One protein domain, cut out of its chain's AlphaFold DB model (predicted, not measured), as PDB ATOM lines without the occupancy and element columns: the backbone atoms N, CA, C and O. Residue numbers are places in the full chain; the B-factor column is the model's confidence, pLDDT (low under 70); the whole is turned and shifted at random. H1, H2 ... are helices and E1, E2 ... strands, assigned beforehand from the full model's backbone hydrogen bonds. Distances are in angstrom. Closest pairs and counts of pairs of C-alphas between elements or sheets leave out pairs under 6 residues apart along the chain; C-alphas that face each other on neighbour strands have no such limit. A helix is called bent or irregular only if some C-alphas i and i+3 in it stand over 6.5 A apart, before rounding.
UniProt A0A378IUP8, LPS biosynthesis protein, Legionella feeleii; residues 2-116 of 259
ATOM      1  N   LEU A   2     238.559 302.038 324.970       96.12
ATOM      2  CA  LEU A   2     237.814 303.203 324.476       96.12
ATOM      3  C   LEU A   2     237.422 303.111 322.986       96.12
ATOM      4  O   LEU A   2     236.243 303.220 322.669       96.12
ATOM      5  N   GLU A   3     238.367 302.832 322.083       96.50
ATOM      6  CA  GLU A   3     238.101 302.783 320.630       96.50
ATOM      7  C   GLU A   3     236.996 301.794 320.236       96.50
ATOM      8  O   GLU A   3     236.080 302.118 319.477       96.50
ATOM      9  N   SER A   4     237.032 300.579 320.788       96.69
ATOM     10  CA  SER A   4     236.000 299.578 320.520       96.69
ATOM     11  C   SER A   4     234.656 299.952 321.156       96.69
ATOM     12  O   SER A   4     233.602 299.693 320.568       96.69
ATOM     13  N   PHE A   5     234.674 300.611 322.319       97.50
ATOM     14  CA  PHE A   5     233.465 301.108 322.967       97.50
ATOM     15  C   PHE A   5     232.789 302.213 322.143       97.50
ATOM     16  O   PHE A   5     231.607 302.083 321.837       97.50
ATOM     17  N   ILE A   6     233.529 303.228 321.689       97.12
ATOM     18  CA  ILE A   6     232.991 304.307 320.840       97.12
ATOM     19  C   ILE A   6     232.328 303.738 319.579       97.12
ATOM     20  O   ILE A   6     231.247 304.162 319.181       97.12
ATOM     21  N   ARG A   7     232.959 302.747 318.943       95.19
ATOM     22  CA  ARG A   7     232.535 302.250 317.622       95.19
ATOM     23  C   ARG A   7     231.444 301.194 317.676       95.19
ATOM     24  O   ARG A   7     230.658 301.075 316.736       95.19
ATOM     25  N   LYS A   8     231.453 300.356 318.712       94.94
ATOM     26  CA  LYS A   8     230.628 299.140 318.782       94.94
ATOM     27  C   LYS A   8     229.891 298.992 320.102       94.94
ATOM     28  O   LYS A   8     229.132 298.035 320.252       94.94
ATOM     29  N   THR A   9     230.070 299.908 321.055       95.69
ATOM     30  CA  THR A   9     229.617 299.777 322.454       95.69
ATOM     31  C   THR A   9     230.112 298.483 323.111       95.69
ATOM     32  O   THR A   9     229.470 297.947 324.007       95.69
ATOM     33  N   ASP A  10     231.260 297.971 322.651       94.81
ATOM     34  CA  ASP A  10     231.947 296.822 323.238       94.81
ATOM     35  C   ASP A  10     233.308 297.251 323.784       94.81
ATOM     36  O   ASP A  10     234.268 297.456 323.044       94.81
ATOM     37  N   PHE A  11     233.404 297.382 325.100       95.31
ATOM     38  CA  PHE A  11     234.644 297.769 325.770       95.31
ATOM     39  C   PHE A  11     235.640 296.606 325.941       95.31
ATOM     40  O   PHE A  11     236.823 296.845 326.188       95.31
ATOM     41  N   CYS A  12     235.198 295.354 325.772       94.56
ATOM     42  CA  CYS A  12     236.012 294.147 325.970       94.56
ATOM     43  C   CYS A  12     236.456 293.495 324.661       94.56
ATOM     44  O   CYS A  12     236.702 292.290 324.635       94.56
ATOM     45  N   TRP A  13     236.639 294.281 323.596       96.50
ATOM     46  CA  TRP A  13     237.181 293.779 322.329       96.50
ATOM     47  C   TRP A  13     238.438 292.923 322.528       96.50
ATOM     48  O   TRP A  13     238.555 291.859 321.934       96.50
ATOM     49  N   HIS A  14     239.339 293.333 323.423       94.94
ATOM     50  CA  HIS A  14     240.559 292.594 323.752       94.94
ATOM     51  C   HIS A  14     240.261 291.214 324.371       94.94
ATOM     52  O   HIS A  14     240.871 290.228 323.972       94.94
ATOM     53  N   CYS A  15     239.284 291.103 325.280       94.88
ATOM     54  CA  CYS A  15     238.857 289.814 325.831       94.88
ATOM     55  C   CYS A  15     238.239 288.931 324.742       94.88
ATOM     56  O   CYS A  15     238.650 287.787 324.561       94.88
ATOM     57  N   HIS A  16     237.264 289.465 324.002       94.62
ATOM     58  CA  HIS A  16     236.513 288.708 323.000       94.62
ATOM     59  C   HIS A  16     237.405 288.233 321.853       94.62
ATOM     60  O   HIS A  16     237.307 287.094 321.407       94.62
ATOM     61  N   THR A  17     238.312 289.092 321.403       97.19
ATOM     62  CA  THR A  17     239.243 288.797 320.316       97.19
ATOM     63  C   THR A  17     240.366 287.882 320.803       97.19
ATOM     64  O   THR A  17     240.713 286.912 320.129       97.19
ATOM     65  N   GLY A  18     240.911 288.132 321.996       96.75
ATOM     66  CA  GLY A  18     242.051 287.388 322.536       96.75
ATOM     67  C   GLY A  18     241.725 285.935 322.863       96.75
ATOM     68  O   GLY A  18     242.470 285.041 322.467       96.75
ATOM     69  N   ILE A  19     240.574 285.679 323.497       95.31
ATOM     70  CA  ILE A  19     240.143 284.319 323.872       95.31
ATOM     71  C   ILE A  19     240.017 283.402 322.645       95.31
ATOM     72  O   ILE A  19     240.240 282.203 322.771       95.31
ATOM     73  N   TYR A  20     239.720 283.944 321.458       96.25
ATOM     74  CA  TYR A  20     239.528 283.145 320.242       96.25
ATOM     75  C   TYR A  20     240.725 283.154 319.285       96.25
ATOM     76  O   TYR A  20     240.926 282.187 318.555       96.25
ATOM     77  N   SER A  21     241.549 284.202 319.269       97.25
ATOM     78  CA  SER A  21     242.721 284.261 318.379       97.25
ATOM     79  C   SER A  21     243.978 283.663 319.006       97.25
ATOM     80  O   SER A  21     244.724 282.955 318.322       97.25
ATOM     81  N   TYR A  22     244.199 283.873 320.306       96.94
ATOM     82  CA  TYR A  22     245.394 283.375 320.978       96.94
ATOM     83  C   TYR A  22     245.490 281.840 320.971       96.94
ATOM     84  O   TYR A  22     246.536 281.331 320.556       96.94
ATOM     85  N   PRO A  23     244.436 281.061 321.308       96.62
ATOM     86  CA  PRO A  23     244.510 279.602 321.219       96.62
ATOM     87  C   PRO A  23     244.809 279.105 319.804       96.62
ATOM     88  O   PRO A  23     245.560 278.148 319.639       96.62
ATOM     89  N   MET A  24     244.304 279.793 318.778       97.25
ATOM     90  CA  MET A  24     244.568 279.448 317.380       97.25
ATOM     91  C   MET A  24     246.036 279.680 316.993       97.25
ATOM     92  O   MET A  24     246.622 278.878 316.263       97.25
ATOM     93  N   GLN A  25     246.679 280.727 317.521       96.31
ATOM     94  CA  GLN A  25     248.126 280.908 317.351       96.31
ATOM     95  C   GLN A  25     248.935 279.830 318.068       96.31
ATOM     96  O   GLN A  25     249.908 279.311 317.517       96.31
ATOM     97  N   ILE A  26     248.534 279.474 319.288       96.94
ATOM     98  CA  ILE A  26     249.163 278.400 320.062       96.94
ATOM     99  C   ILE A  26     249.019 277.057 319.335       96.94
ATOM    100  O   ILE A  26     249.992 276.306 319.259       96.94
ATOM    101  N   ALA A  27     247.866 276.797 318.717       97.62
ATOM    102  CA  ALA A  27     247.629 275.611 317.905       97.62
ATOM    103  C   ALA A  27     248.609 275.504 316.727       97.62
ATOM    104  O   ALA A  27     249.230 274.460 316.538       97.62
ATOM    105  N   ILE A  28     248.838 276.595 315.988       97.38
ATOM    106  CA  ILE A  28     249.857 276.627 314.925       97.38
ATOM    107  C   ILE A  28     251.256 276.419 315.502       97.38
ATOM    108  O   ILE A  28     252.013 275.589 315.002       97.38
ATOM    109  N   LYS A  29     251.602 277.141 316.573       96.88
ATOM    110  CA  LYS A  29     252.940 277.103 317.177       96.88
ATOM    111  C   LYS A  29     253.342 275.699 317.630       96.88
ATOM    112  O   LYS A  29     254.503 275.324 317.473       96.88
ATOM    113  N   TYR A  30     252.406 274.943 318.197       98.06
ATOM    114  CA  TYR A  30     252.662 273.602 318.724       98.06
ATOM    115  C   TYR A  30     252.170 272.476 317.809       98.06
ATOM    116  O   TYR A  30     252.218 271.317 318.209       98.06
ATOM    117  N   ASN A  31     251.745 272.793 316.580       97.88
ATOM    118  CA  ASN A  31     251.177 271.836 315.626       97.88
ATOM    119  C   ASN A  31     250.038 270.993 316.231       97.88
ATOM    120  O   ASN A  31     250.028 269.769 316.113       97.88
ATOM    121  N   VAL A  32     249.085 271.652 316.892       98.31
ATOM    122  CA  VAL A  32     247.885 271.030 317.466       98.31
ATOM    123  C   VAL A  32     246.719 271.243 316.495       98.31
ATOM    124  O   VAL A  32     246.157 272.335 316.466       98.31
ATOM    125  N   PRO A  33     246.347 270.249 315.668       97.62
ATOM    126  CA  PRO A  33     245.327 270.443 314.642       97.62
ATOM    127  C   PRO A  33     243.898 270.431 315.190       97.62
ATOM    128  O   PRO A  33     243.019 270.972 314.537       97.62
ATOM    129  N   LEU A  34     243.638 269.839 316.358       97.38
ATOM    130  CA  LEU A  34     242.290 269.720 316.921       97.38
ATOM    131  C   LEU A  34     242.106 270.674 318.103       97.38
ATOM    132  O   LEU A  34     242.852 270.604 319.078       97.38
ATOM    133  N   ILE A  35     241.089 271.527 318.017       97.25
ATOM    134  CA  ILE A  35     240.712 272.497 319.040       97.25
ATOM    135  C   ILE A  35     239.234 272.293 319.366       97.25
ATOM    136  O   ILE A  35     238.388 272.360 318.473       97.25
ATOM    137  N   PHE A  36     238.942 272.065 320.647       96.06
ATOM    138  CA  PHE A  36     237.579 272.027 321.166       96.06
ATOM    139  C   PHE A  36     237.242 273.324 321.892       96.06
ATOM    140  O   PHE A  36     237.945 273.733 322.817       96.06
ATOM    141  N   TRP A  37     236.123 273.918 321.498       94.56
ATOM    142  CA  TRP A  37     235.440 274.982 322.226       94.56
ATOM    143  C   TRP A  37     234.285 274.388 323.030       94.56
ATOM    144  O   TRP A  37     233.897 273.246 322.802       94.56
ATOM    145  N   GLY A  38     233.748 275.135 323.992       91.06
ATOM    146  CA  GLY A  38     232.645 274.656 324.825       91.06
ATOM    147  C   GLY A  38     231.301 274.697 324.095       91.06
ATOM    148  O   GLY A  38     230.939 273.777 323.356       91.06
ATOM    149  N   GLU A  39     230.567 275.779 324.343       89.19
ATOM    150  CA  GLU A  39     229.199 275.970 323.870       89.19
ATOM    151  C   GLU A  39     229.140 276.375 322.381       89.19
ATOM    152  O   GLU A  39     229.854 277.292 321.959       89.19
ATOM    153  N   PRO A  40     228.289 275.728 321.569       89.62
ATOM    154  CA  PRO A  40     227.995 276.175 320.212       89.62
ATOM    155  C   PRO A  40     227.103 277.426 320.233       89.62
ATOM    156  O   PRO A  40     226.330 277.657 321.164       89.62
ATOM    157  N   GLN A  41     227.178 278.252 319.188       88.44
ATOM    158  CA  GLN A  41     226.351 279.457 319.078       88.44
ATOM    159  C   GLN A  41     224.861 279.143 318.902       88.44
ATOM    160  O   GLN A  41     224.040 280.035 319.139       88.44
ATOM    161  N   ALA A  42     224.508 277.907 318.533       85.50
ATOM    162  CA  ALA A  42     223.129 277.417 318.498       85.50
ATOM    163  C   ALA A  42     222.406 277.504 319.860       85.50
ATOM    164  O   ALA A  42     221.188 277.667 319.898       85.50
ATOM    165  N   GLU A  43     223.136 277.480 320.982       83.50
ATOM    166  CA  GLU A  43     222.547 277.621 322.328       83.50
ATOM    167  C   GLU A  43     222.099 279.056 322.646       83.50
ATOM    168  O   GLU A  43     221.211 279.294 323.470       83.50
ATOM    169  N   LEU A  44     222.725 280.047 322.005       79.50
ATOM    170  CA  LEU A  44     222.614 281.454 322.400       79.50
ATOM    171  C   LEU A  44     222.029 282.354 321.316       79.50
ATOM    172  O   LEU A  44     221.491 283.422 321.622       79.50
ATOM    173  N   THR A  45     222.144 281.963 320.052       81.12
ATOM    174  CA  THR A  45     221.795 282.801 318.905       81.12
ATOM    175  C   THR A  45     220.838 282.076 317.971       81.12
ATOM    176  O   THR A  45     220.803 280.857 317.930       81.12
ATOM    177  N   ALA A  46     220.091 282.840 317.173       75.88
ATOM    178  CA  ALA A  46     219.221 282.290 316.131       75.88
ATOM    179  C   ALA A  46     219.921 282.170 314.761       75.88
ATOM    180  O   ALA A  46     219.258 281.934 313.756       75.88
ATOM    181  N   TYR A  47     221.239 282.401 314.695       72.50
ATOM    182  CA  TYR A  47     222.019 282.267 313.455       72.50
ATOM    183  C   TYR A  47     222.472 280.828 313.190       72.50
ATOM    184  O   TYR A  47     222.897 280.528 312.076       72.50
ATOM    185  N   TYR A  48     222.411 279.981 314.216       79.44
ATOM    186  CA  TYR A  48     222.844 278.592 314.205       79.44
ATOM    187  C   TYR A  48     221.770 277.753 314.893       79.44
ATOM    188  O   TYR A  48     221.082 278.240 315.789       79.44
ATOM    189  N   ASP A  49     221.616 276.510 314.458       80.31
ATOM    190  CA  ASP A  49     220.644 275.570 314.995       80.31
ATOM    191  C   ASP A  49     221.179 274.136 314.894       80.31
ATOM    192  O   ASP A  49     222.207 273.878 314.268       80.31
ATOM    193  N   TYR A  50     220.465 273.210 315.528       81.94
ATOM    194  CA  TYR A  50     220.757 271.779 315.481       81.94
ATOM    195  C   TYR A  50     219.914 271.025 314.436       81.94
ATOM    196  O   TYR A  50     219.921 269.797 314.422       81.94
ATOM    197  N   LEU A  51     219.147 271.713 313.576       82.69
ATOM    198  CA  LEU A  51     218.157 271.074 312.693       82.69
ATOM    199  C   LEU A  51     218.804 270.157 311.655       82.69
ATOM    200  O   LEU A  51     218.209 269.149 311.276       82.69
ATOM    201  N   ASN A  52     220.004 270.515 311.201       83.56
ATOM    202  CA  ASN A  52     220.721 269.793 310.151       83.56
ATOM    203  C   ASN A  52     221.821 268.861 310.685       83.56
ATOM    204  O   ASN A  52     222.530 268.271 309.875       83.56
ATOM    205  N   ASP A  53     221.967 268.729 312.013       83.00
ATOM    206  CA  ASP A  53     223.012 267.910 312.662       83.00
ATOM    207  C   ASP A  53     224.434 268.215 312.134       83.00
ATOM    208  O   ASP A  53     225.272 267.337 311.924       83.00
ATOM    209  N   GLU A  54     224.697 269.495 311.845       87.94
ATOM    210  CA  GLU A  54     225.988 269.954 311.341       87.94
ATOM    211  C   GLU A  54     226.947 270.269 312.493       87.94
ATOM    212  O   GLU A  54     226.583 270.897 313.490       87.94
ATOM    213  N   ILE A  55     228.216 269.882 312.329       90.88
ATOM    214  CA  ILE A  55     229.265 270.243 313.285       90.88
ATOM    215  C   ILE A  55     229.509 271.745 313.202       90.88
ATOM    216  O   ILE A  55     229.848 272.284 312.145       90.88
ATOM    217  N   GLU A  56     229.407 272.416 314.343       92.06
ATOM    218  CA  GLU A  56     229.640 273.840 314.432       92.06
ATOM    219  C   GLU A  56     231.149 274.133 314.548       92.06
ATOM    220  O   GLU A  56     231.809 273.737 315.511       92.06
ATOM    221  N   TYR A  57     231.695 274.862 313.569       93.69
ATOM    222  CA  TYR A  57     233.101 275.287 313.547       93.69
ATOM    223  C   TYR A  57     233.283 276.711 314.073       93.69
ATOM    224  O   TYR A  57     232.513 277.598 313.713       93.69
ATOM    225  N   GLU A  58     234.333 276.955 314.851       94.25
ATOM    226  CA  GLU A  58     234.827 278.298 315.180       94.25
ATOM    227  C   GLU A  58     235.922 278.681 314.179       94.25
ATOM    228  O   GLU A  58     237.072 278.239 314.278       94.25
ATOM    229  N   ASP A  59     235.539 279.460 313.168       94.00
ATOM    230  CA  ASP A  59     236.377 279.828 312.030       94.00
ATOM    231  C   ASP A  59     236.630 281.345 311.939       94.00
ATOM    232  O   ASP A  59     236.114 282.154 312.713       94.00
ATOM    233  N   GLU A  60     237.430 281.754 310.951       94.75
ATOM    234  CA  GLU A  60     237.752 283.167 310.711       94.75
ATOM    235  C   GLU A  60     236.500 284.015 310.418       94.75
ATOM    236  O   GLU A  60     236.434 285.191 310.783       94.75
ATOM    237  N   LYS A  61     235.474 283.432 309.784       93.62
ATOM    238  CA  LYS A  61     234.226 284.141 309.486       93.62
ATOM    239  C   LYS A  61     233.488 284.480 310.780       93.62
ATOM    240  O   LYS A  61     233.095 285.634 310.959       93.62
ATOM    241  N   LYS A  62     233.323 283.518 311.691       92.81
ATOM    242  CA  LYS A  62     232.719 283.756 313.011       92.81
ATOM    243  C   LYS A  62     233.547 284.696 313.857       92.81
ATOM    244  O   LYS A  62     232.986 285.597 314.482       92.81
ATOM    245  N   PHE A  63     234.866 284.533 313.830       95.50
ATOM    246  CA  PHE A  63     235.777 285.433 314.514       95.50
ATOM    247  C   PHE A  63     235.532 286.892 314.105       95.50
ATOM    248  O   PHE A  63     235.295 287.746 314.960       95.50
ATOM    249  N   ASN A  64     235.483 287.157 312.798       95.12
ATOM    250  CA  ASN A  64     235.274 288.505 312.276       95.12
ATOM    251  C   ASN A  64     233.852 289.042 312.503       95.12
ATOM    252  O   ASN A  64     233.645 290.238 312.695       95.12
ATOM    253  N   MET A  65     232.850 288.164 312.479       92.00
ATOM    254  CA  MET A  65     231.452 288.564 312.619       92.00
ATOM    255  C   MET A  65     231.047 288.812 314.078       92.00
ATOM    256  O   MET A  65     230.315 289.762 314.350       92.00
ATOM    257  N   ILE A  66     231.497 287.963 315.007       91.62
ATOM    258  CA  ILE A  66     230.959 287.891 316.376       91.62
ATOM    259  C   ILE A  66     232.007 288.266 317.430       91.62
ATOM    260  O   ILE A  66     231.646 288.823 318.463       91.62
ATOM    261  N   ARG A  67     233.295 287.965 317.208       94.31
ATOM    262  CA  ARG A  67     234.335 288.134 318.241       94.31
ATOM    263  C   ARG A  67     234.985 289.510 318.185       94.31
ATOM    264  O   ARG A  67     235.003 290.209 319.191       94.31
ATOM    265  N   ASN A  68     235.460 289.919 317.011       95.69
ATOM    266  CA  ASN A  68     236.112 291.220 316.835       95.69
ATOM    267  C   ASN A  68     235.165 292.315 316.293       95.69
ATOM    268  O   ASN A  68     235.548 293.483 316.209       95.69
ATOM    269  N   LEU A  69     233.931 291.944 315.918       94.56
ATOM    270  CA  LEU A  69     232.878 292.826 315.392       94.56
ATOM    271  C   LEU A  69     233.317 293.688 314.188       94.56
ATOM    272  O   LEU A  69     232.836 294.816 314.000       94.56
ATOM    273  N   GLY A  70     234.226 293.150 313.373       94.81
ATOM    274  CA  GLY A  70     234.812 293.802 312.208       94.81
ATOM    275  C   GLY A  70     235.945 294.783 312.520       94.81
ATOM    276  O   GLY A  70     236.314 295.544 311.635       94.81
ATOM    277  N   ILE A  71     236.469 294.806 313.750       97.19
ATOM    278  CA  ILE A  71     237.672 295.566 314.112       97.19
ATOM    279  C   ILE A  71     238.826 294.568 314.202       97.19
ATOM    280  O   ILE A  71     238.940 293.842 315.190       97.19
ATOM    281  N   SER A  72     239.662 294.488 313.170       96.81
ATOM    282  CA  SER A  72     240.845 293.625 313.194       96.81
ATOM    283  C   SER A  72     241.925 294.174 314.135       96.81
ATOM    284  O   SER A  72     241.878 295.327 314.566       96.81
ATOM    285  N   ALA A  73     242.935 293.358 314.444       96.88
ATOM    286  CA  ALA A  73     244.106 293.828 315.180       96.88
ATOM    287  C   ALA A  73     244.857 294.940 314.422       96.88
ATOM    288  O   ALA A  73     245.356 295.868 315.046       96.88
ATOM    289  N   ASP A  74     244.885 294.903 313.087       96.88
ATOM    290  CA  ASP A  74     245.477 295.975 312.277       96.88
ATOM    291  C   ASP A  74     244.656 297.269 312.331       96.88
ATOM    292  O   ASP A  74     245.232 298.355 312.416       96.88
ATOM    293  N   ASP A  75     243.323 297.163 312.334       97.38
ATOM    294  CA  ASP A  75     242.443 298.318 312.532       97.38
ATOM    295  C   ASP A  75     242.674 298.921 313.919       97.38
ATOM    296  O   ASP A  75     242.885 300.125 314.037       97.38
ATOM    297  N   MET A  76     242.706 298.079 314.958       97.56
ATOM    298  CA  MET A  76     242.975 298.509 316.330       97.56
ATOM    299  C   MET A  76     244.345 299.184 316.442       97.56
ATOM    300  O   MET A  76     244.438 300.245 317.049       97.56
ATOM    301  N   TYR A  77     245.385 298.632 315.803       97.62
ATOM    302  CA  TYR A  77     246.702 299.267 315.719       97.62
ATOM    303  C   TYR A  77     246.603 300.675 315.131       97.62
ATOM    304  O   TYR A  77     247.116 301.622 315.713       97.62
ATOM    305  N   GLY A  78     245.920 300.822 313.992       96.81
ATOM    306  CA  GLY A  78     245.726 302.121 313.348       96.81
ATOM    307  C   GLY A  78     244.911 303.111 314.185       96.81
ATOM    308  O   GLY A  78     245.062 304.314 313.998       96.81
ATOM    309  N   MET A  79     244.068 302.619 315.097       96.06
ATOM    310  CA  MET A  79     243.258 303.442 315.994       96.06
ATOM    311  C   MET A  79     244.026 303.913 317.235       96.06
ATOM    312  O   MET A  79     243.819 305.046 317.656       96.06
ATOM    313  N   ILE A  80     244.881 303.069 317.828       95.94
ATOM    314  CA  ILE A  80     245.514 303.365 319.130       95.94
ATOM    315  C   ILE A  80     246.991 303.759 319.041       95.94
ATOM    316  O   ILE A  80     247.509 304.330 319.990       95.94
ATOM    317  N   ASN A  81     247.682 303.474 317.934       96.69
ATOM    318  CA  ASN A  81     249.089 303.836 317.781       96.69
ATOM    319  C   ASN A  81     249.243 305.320 317.412       96.69
ATOM    320  O   ASN A  81     249.070 305.685 316.243       96.69
ATOM    321  N   THR A  82     249.631 306.156 318.376       95.06
ATOM    322  CA  THR A  82     249.851 307.600 318.179       95.06
ATOM    323  C   THR A  82     251.321 307.984 318.404       95.06
ATOM    324  O   THR A  82     252.081 307.210 318.982       95.06
ATOM    325  N   PRO A  83     251.784 309.156 317.927       95.44
ATOM    326  CA  PRO A  83     253.115 309.660 318.274       95.44
ATOM    327  C   PRO A  83     253.318 309.872 319.782       95.44
ATOM    328  O   PRO A  83     254.443 309.744 320.264       95.44
ATOM    329  N   GLU A  84     252.250 310.210 320.508       94.94
ATOM    330  CA  GLU A  84     252.261 310.470 321.949       94.94
ATOM    331  C   GLU A  84     252.222 309.181 322.785       94.94
ATOM    332  O   GLU A  84     252.811 309.144 323.864       94.94
ATOM    333  N   ASP A  85     251.567 308.137 322.273       92.62
ATOM    334  CA  ASP A  85     251.458 306.806 322.878       92.62
ATOM    335  C   ASP A  85     251.715 305.718 321.812       92.62
ATOM    336  O   ASP A  85     250.784 305.119 321.256       92.62
ATOM    337  N   PRO A  86     252.988 305.519 321.419       95.50
ATOM    338  CA  PRO A  86     253.335 304.554 320.389       95.50
ATOM    339  C   PRO A  86     253.250 303.131 320.940       95.50
ATOM    340  O   PRO A  86     253.800 302.825 321.999       95.50
ATOM    341  N   ILE A  87     252.655 302.229 320.162       96.12
ATOM    342  CA  ILE A  87     252.579 300.805 320.499       96.12
ATOM    343  C   ILE A  87     253.318 299.957 319.470       96.12
ATOM    344  O   ILE A  87     253.417 300.305 318.289       96.12
ATOM    345  N   ASP A  88     253.832 298.804 319.892       96.44
ATOM    346  CA  ASP A  88     254.415 297.853 318.958       96.44
ATOM    347  C   ASP A  88     253.307 296.979 318.360       96.44
ATOM    348  O   ASP A  88     252.407 296.505 319.052       96.44
ATOM    349  N   ARG A  89     253.385 296.676 317.060       95.00
ATOM    350  CA  ARG A  89     252.458 295.723 316.421       95.00
ATOM    351  C   ARG A  89     252.433 294.369 317.135       95.00
ATOM    352  O   ARG A  89     251.411 293.688 317.119       95.00
ATOM    353  N   ARG A  90     253.544 293.984 317.770       95.44
ATOM    354  CA  ARG A  90     253.674 292.755 318.558       95.44
ATOM    355  C   ARG A  90     252.751 292.721 319.772       95.44
ATOM    356  O   ARG A  90     252.334 291.626 320.144       95.44
ATOM    357  N   ASP A  91     252.390 293.871 320.336       95.50
ATOM    358  CA  ASP A  91     251.486 293.959 321.491       95.50
ATOM    359  C   ASP A  91     250.067 293.501 321.129       95.50
ATOM    360  O   ASP A  91     249.308 293.040 321.981       95.50
ATOM    361  N   LEU A  92     249.731 293.540 319.836       96.62
ATOM    362  CA  LEU A  92     248.446 293.092 319.315       96.62
ATOM    363  C   LEU A  92     248.450 291.642 318.830       96.62
ATOM    364  O   LEU A  92     247.390 291.122 318.483       96.62
ATOM    365  N   ASN A  93     249.598 290.956 318.865       95.12
ATOM    366  CA  ASN A  93     249.682 289.551 318.471       95.12
ATOM    367  C   ASN A  93     248.634 288.682 319.176       95.12
ATOM    368  O   ASN A  93     247.975 287.936 318.464       95.12
ATOM    369  N   PRO A  94     248.384 288.775 320.498       94.88
ATOM    370  CA  PRO A  94     247.375 287.935 321.147       94.88
ATOM    371  C   PRO A  94     245.946 288.113 320.619       94.88
ATOM    372  O   PRO A  94     245.111 287.266 320.908       94.88
ATOM    373  N   PHE A  95     245.671 289.188 319.872       97.00
ATOM    374  CA  PHE A  95     244.364 289.524 319.299       97.00
ATOM    375  C   PHE A  95     244.316 289.327 317.771       97.00
ATOM    376  O   PHE A  95     243.283 289.533 317.134       97.00
ATOM    377  N   THR A  96     245.431 288.943 317.151       96.88
ATOM    378  CA  THR A  96     245.514 288.729 315.705       96.88
ATOM    379  C   THR A  96     245.117 287.297 315.374       96.88
ATOM    380  O   THR A  96     245.799 286.347 315.763       96.88
ATOM    381  N   TYR A  97     244.029 287.106 314.629       97.00
ATOM    382  CA  TYR A  97     243.682 285.772 314.139       97.00
ATOM    383  C   TYR A  97     244.759 285.269 313.162       97.00
ATOM    384  O   TYR A  97     245.217 286.051 312.322       97.00
ATOM    385  N   PRO A  98     245.203 284.001 313.250       96.44
ATOM    386  CA  PRO A  98     246.240 283.508 312.356       96.44
ATOM    387  C   PRO A  98     245.808 283.498 310.893       96.44
ATOM    388  O   PRO A  98     244.626 283.375 310.573       96.44
ATOM    389  N   LYS A  99     246.784 283.527 309.981       95.69
ATOM    390  CA  LYS A  99     246.490 283.470 308.547       95.69
ATOM    391  C   LYS A  99     245.822 282.145 308.201       95.69
ATOM    392  O   LYS A  99     246.343 281.069 308.504       95.69
ATOM    393  N   LEU A 100     244.740 282.212 307.429       95.19
ATOM    394  CA  LEU A 100     244.021 281.025 306.964       95.19
ATOM    395  C   LEU A 100     244.920 280.025 306.212       95.19
ATOM    396  O   LEU A 100     244.680 278.821 306.253       95.19
ATOM    397  N   SER A 101     245.972 280.491 305.532       97.25
ATOM    398  CA  SER A 101     246.932 279.613 304.852       97.25
ATOM    399  C   SER A 101     247.762 278.759 305.814       97.25
ATOM    400  O   SER A 101     248.112 277.634 305.464       97.25
ATOM    401  N   GLU A 102     248.061 279.251 307.015       97.62
ATOM    402  CA  GLU A 102     248.780 278.505 308.054       97.62
ATOM    403  C   GLU A 102     247.854 277.491 308.722       97.62
ATOM    404  O   GLU A 102     248.208 276.320 308.840       97.62
ATOM    405  N   LEU A 103     246.622 277.904 309.030       96.81
ATOM    406  CA  LEU A 103     245.579 277.017 309.547       96.81
ATOM    407  C   LEU A 103     245.278 275.863 308.576       96.81
ATOM    408  O   LEU A 103     245.219 274.700 308.974       96.81
ATOM    409  N   LYS A 104     245.168 276.150 307.273       96.25
ATOM    410  CA  LYS A 104     244.977 275.119 306.238       96.25
ATOM    411  C   LYS A 104     246.161 274.156 306.135       96.25
ATOM    412  O   LYS A 104     245.934 272.966 305.959       96.25
ATOM    413  N   LYS A 105     247.403 274.643 306.255       97.81
ATOM    414  CA  LYS A 105     248.601 273.780 306.278       97.81
ATOM    415  C   LYS A 105     248.625 272.858 307.494       97.81
ATOM    416  O   LYS A 105     249.058 271.720 307.364       97.81
ATOM    417  N   LEU A 106     248.155 273.346 308.641       97.62
ATOM    418  CA  LEU A 106     248.009 272.552 309.860       97.62
ATOM    419  C   LEU A 106     246.931 271.461 309.720       97.62
ATOM    420  O   LEU A 106     246.986 270.464 310.433       97.62
ATOM    421  N   GLY A 107     245.960 271.632 308.813       96.94
ATOM    422  CA  GLY A 107     244.792 270.753 308.730       96.94
ATOM    423  C   GLY A 107     243.874 270.920 309.941       96.94
ATOM    424  O   GLY A 107     243.379 269.933 310.478       96.94
ATOM    425  N   TYR A 108     243.717 272.162 310.407       96.75
ATOM    426  CA  TYR A 108     243.003 272.461 311.644       96.75
ATOM    427  C   TYR A 108     241.521 272.041 311.619       96.75
ATOM    428  O   TYR A 108     240.829 272.182 310.610       96.75
ATOM    429  N   ALA A 109     241.033 271.602 312.773       96.81
ATOM    430  CA  ALA A 109     239.641 271.366 313.112       96.81
ATOM    431  C   ALA A 109     239.346 272.129 314.409       96.81
ATOM    432  O   ALA A 109     239.781 271.738 315.489       96.81
ATOM    433  N   SER A 110     238.650 273.254 314.274       96.88
ATOM    434  CA  SER A 110     238.271 274.150 315.367       96.88
ATOM    435  C   SER A 110     236.762 274.049 315.552       96.88
ATOM    436  O   SER A 110     236.016 274.637 314.772       96.88
ATOM    437  N   VAL A 111     236.320 273.232 316.507       96.25
ATOM    438  CA  VAL A 111     234.924 272.770 316.612       96.25
ATOM    439  C   VAL A 111     234.373 272.931 318.022       96.25
ATOM    440  O   VAL A 111     235.115 272.868 319.003       96.25
ATOM    441  N   CYS A 112     233.064 273.127 318.141       94.69
ATOM    442  CA  CYS A 112     232.391 273.188 319.435       94.69
ATOM    443  C   CYS A 112     232.095 271.775 319.953       94.69
ATOM    444  O   CYS A 112     231.545 270.938 319.239       94.69
ATOM    445  N   LEU A 113     232.429 271.502 321.215       93.81
ATOM    446  CA  LEU A 113     232.171 270.217 321.861       93.81
ATOM    447  C   LEU A 113     230.668 269.918 321.921       93.81
ATOM    448  O   LEU A 113     230.269 268.772 321.719       93.81
ATOM    449  N   GLY A 114     229.836 270.949 322.113       91.38
ATOM    450  CA  GLY A 114     228.376 270.807 322.095       91.38
ATOM    451  C   GLY A 114     227.777 270.355 320.755       91.38
ATOM    452  O   GLY A 114     226.608 270.000 320.708       91.38
ATOM    453  N   SER A 115     228.559 270.306 319.669       90.44
ATOM    454  CA  SER A 115     228.129 269.655 318.420       90.44
ATOM    455  C   SER A 115     228.223 268.129 318.461       90.44
ATOM    456  O   SER A 115     227.704 267.465 317.573       90.44
ATOM    457  N   PHE A 116     228.907 267.558 319.455       91.25
ATOM    458  CA  PHE A 116     229.111 266.110 319.582       91.25
ATOM    459  C   PHE A 116     228.402 265.517 320.797       91.25
ATOM    460  O   PHE A 116     228.091 264.327 320.810       91.25
TER     461      PHE A 116
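What this domain is: This is residues 2 to 116 of the 259 residues of the protein "LPS biosynthesis protein" of Legionella feeleii (UniProt A0A378IUP8). A kinked helix, H2, forms the middle of an elongated structure, with the short helices H3 and H5 packing on it. H4 packs on H5 toward one end, while the parallel strands E1 and E2 pair up on the other side of the middle, where the loop of residues 38 to 59 reaches out. The printed part has 115 residues with six named helices and two named strands, in the order H1 H2 E1 H3 H4 H5 H6 E2, and is mostly helix. It is compact, with a radius of gyration of the C-alphas of 15.5 A, and spans 52 by 33 by 19 A.

How they stand to each other: H1, residues 2 to 8, only just touches H4, residues 73 to 80, with 3 pairs of C-alphas within 8 A, the closest those of Glu 3 and Met 79 at 7.0 A. The hub is H2, residues 13 to 29, with a kink of 31 degrees near residue 20. With residues 13 to 20 alone it touches H3, residues 60 to 67, opposite ways at a shallow tilt of 28 degrees; the closest C-alphas, of His 16 and Arg 67, are 5.3 A apart. H5, residues 89 to 95, touches H2 about perpendicular, at 87 degrees, with the C-alphas of Gly 18 and Phe 95 closest at 4.5 A. H5 also touches H4, the closest C-alphas being those of Ala 73 and Phe 95 at 6.0 A. H6, residues 100 to 106, only just touches H2, at residue 28 alone, with 3 pairs within 8 A. E1, residues 34 to 37, and E2, residues 109 to 112, are parallel at 21 degrees; N 35 and O 109, 2.9 A apart, are within hydrogen-bond range. With H3 to H6 they form a strand-helix-strand unit, two parallel neighbours with helices between. O i to N i+4 pairs are all within range in H1, H3, H4 and H6, 10 of 13 in H2, and 0 of 3 in H5, where 3 of 4 O i to N i+3 pairs are.

Where its parts are: H1 begins at C-alpha 2 (237.814, 303.203, 324.476). H2 measures 23.5 A from first to last C-alpha. H5 is irregular, with C-alphas 91 and 94 7.3 A apart. E2 ends at C-alpha 112 (232.391, 273.188, 319.435).

The domain as a whole: The two C-alphas farthest apart, of Leu 51 and Glu 84, are 52.9 A apart. The link from E1 to H3 is long, and the printed part has no cut. No printed residue is under 70 in pLDDT.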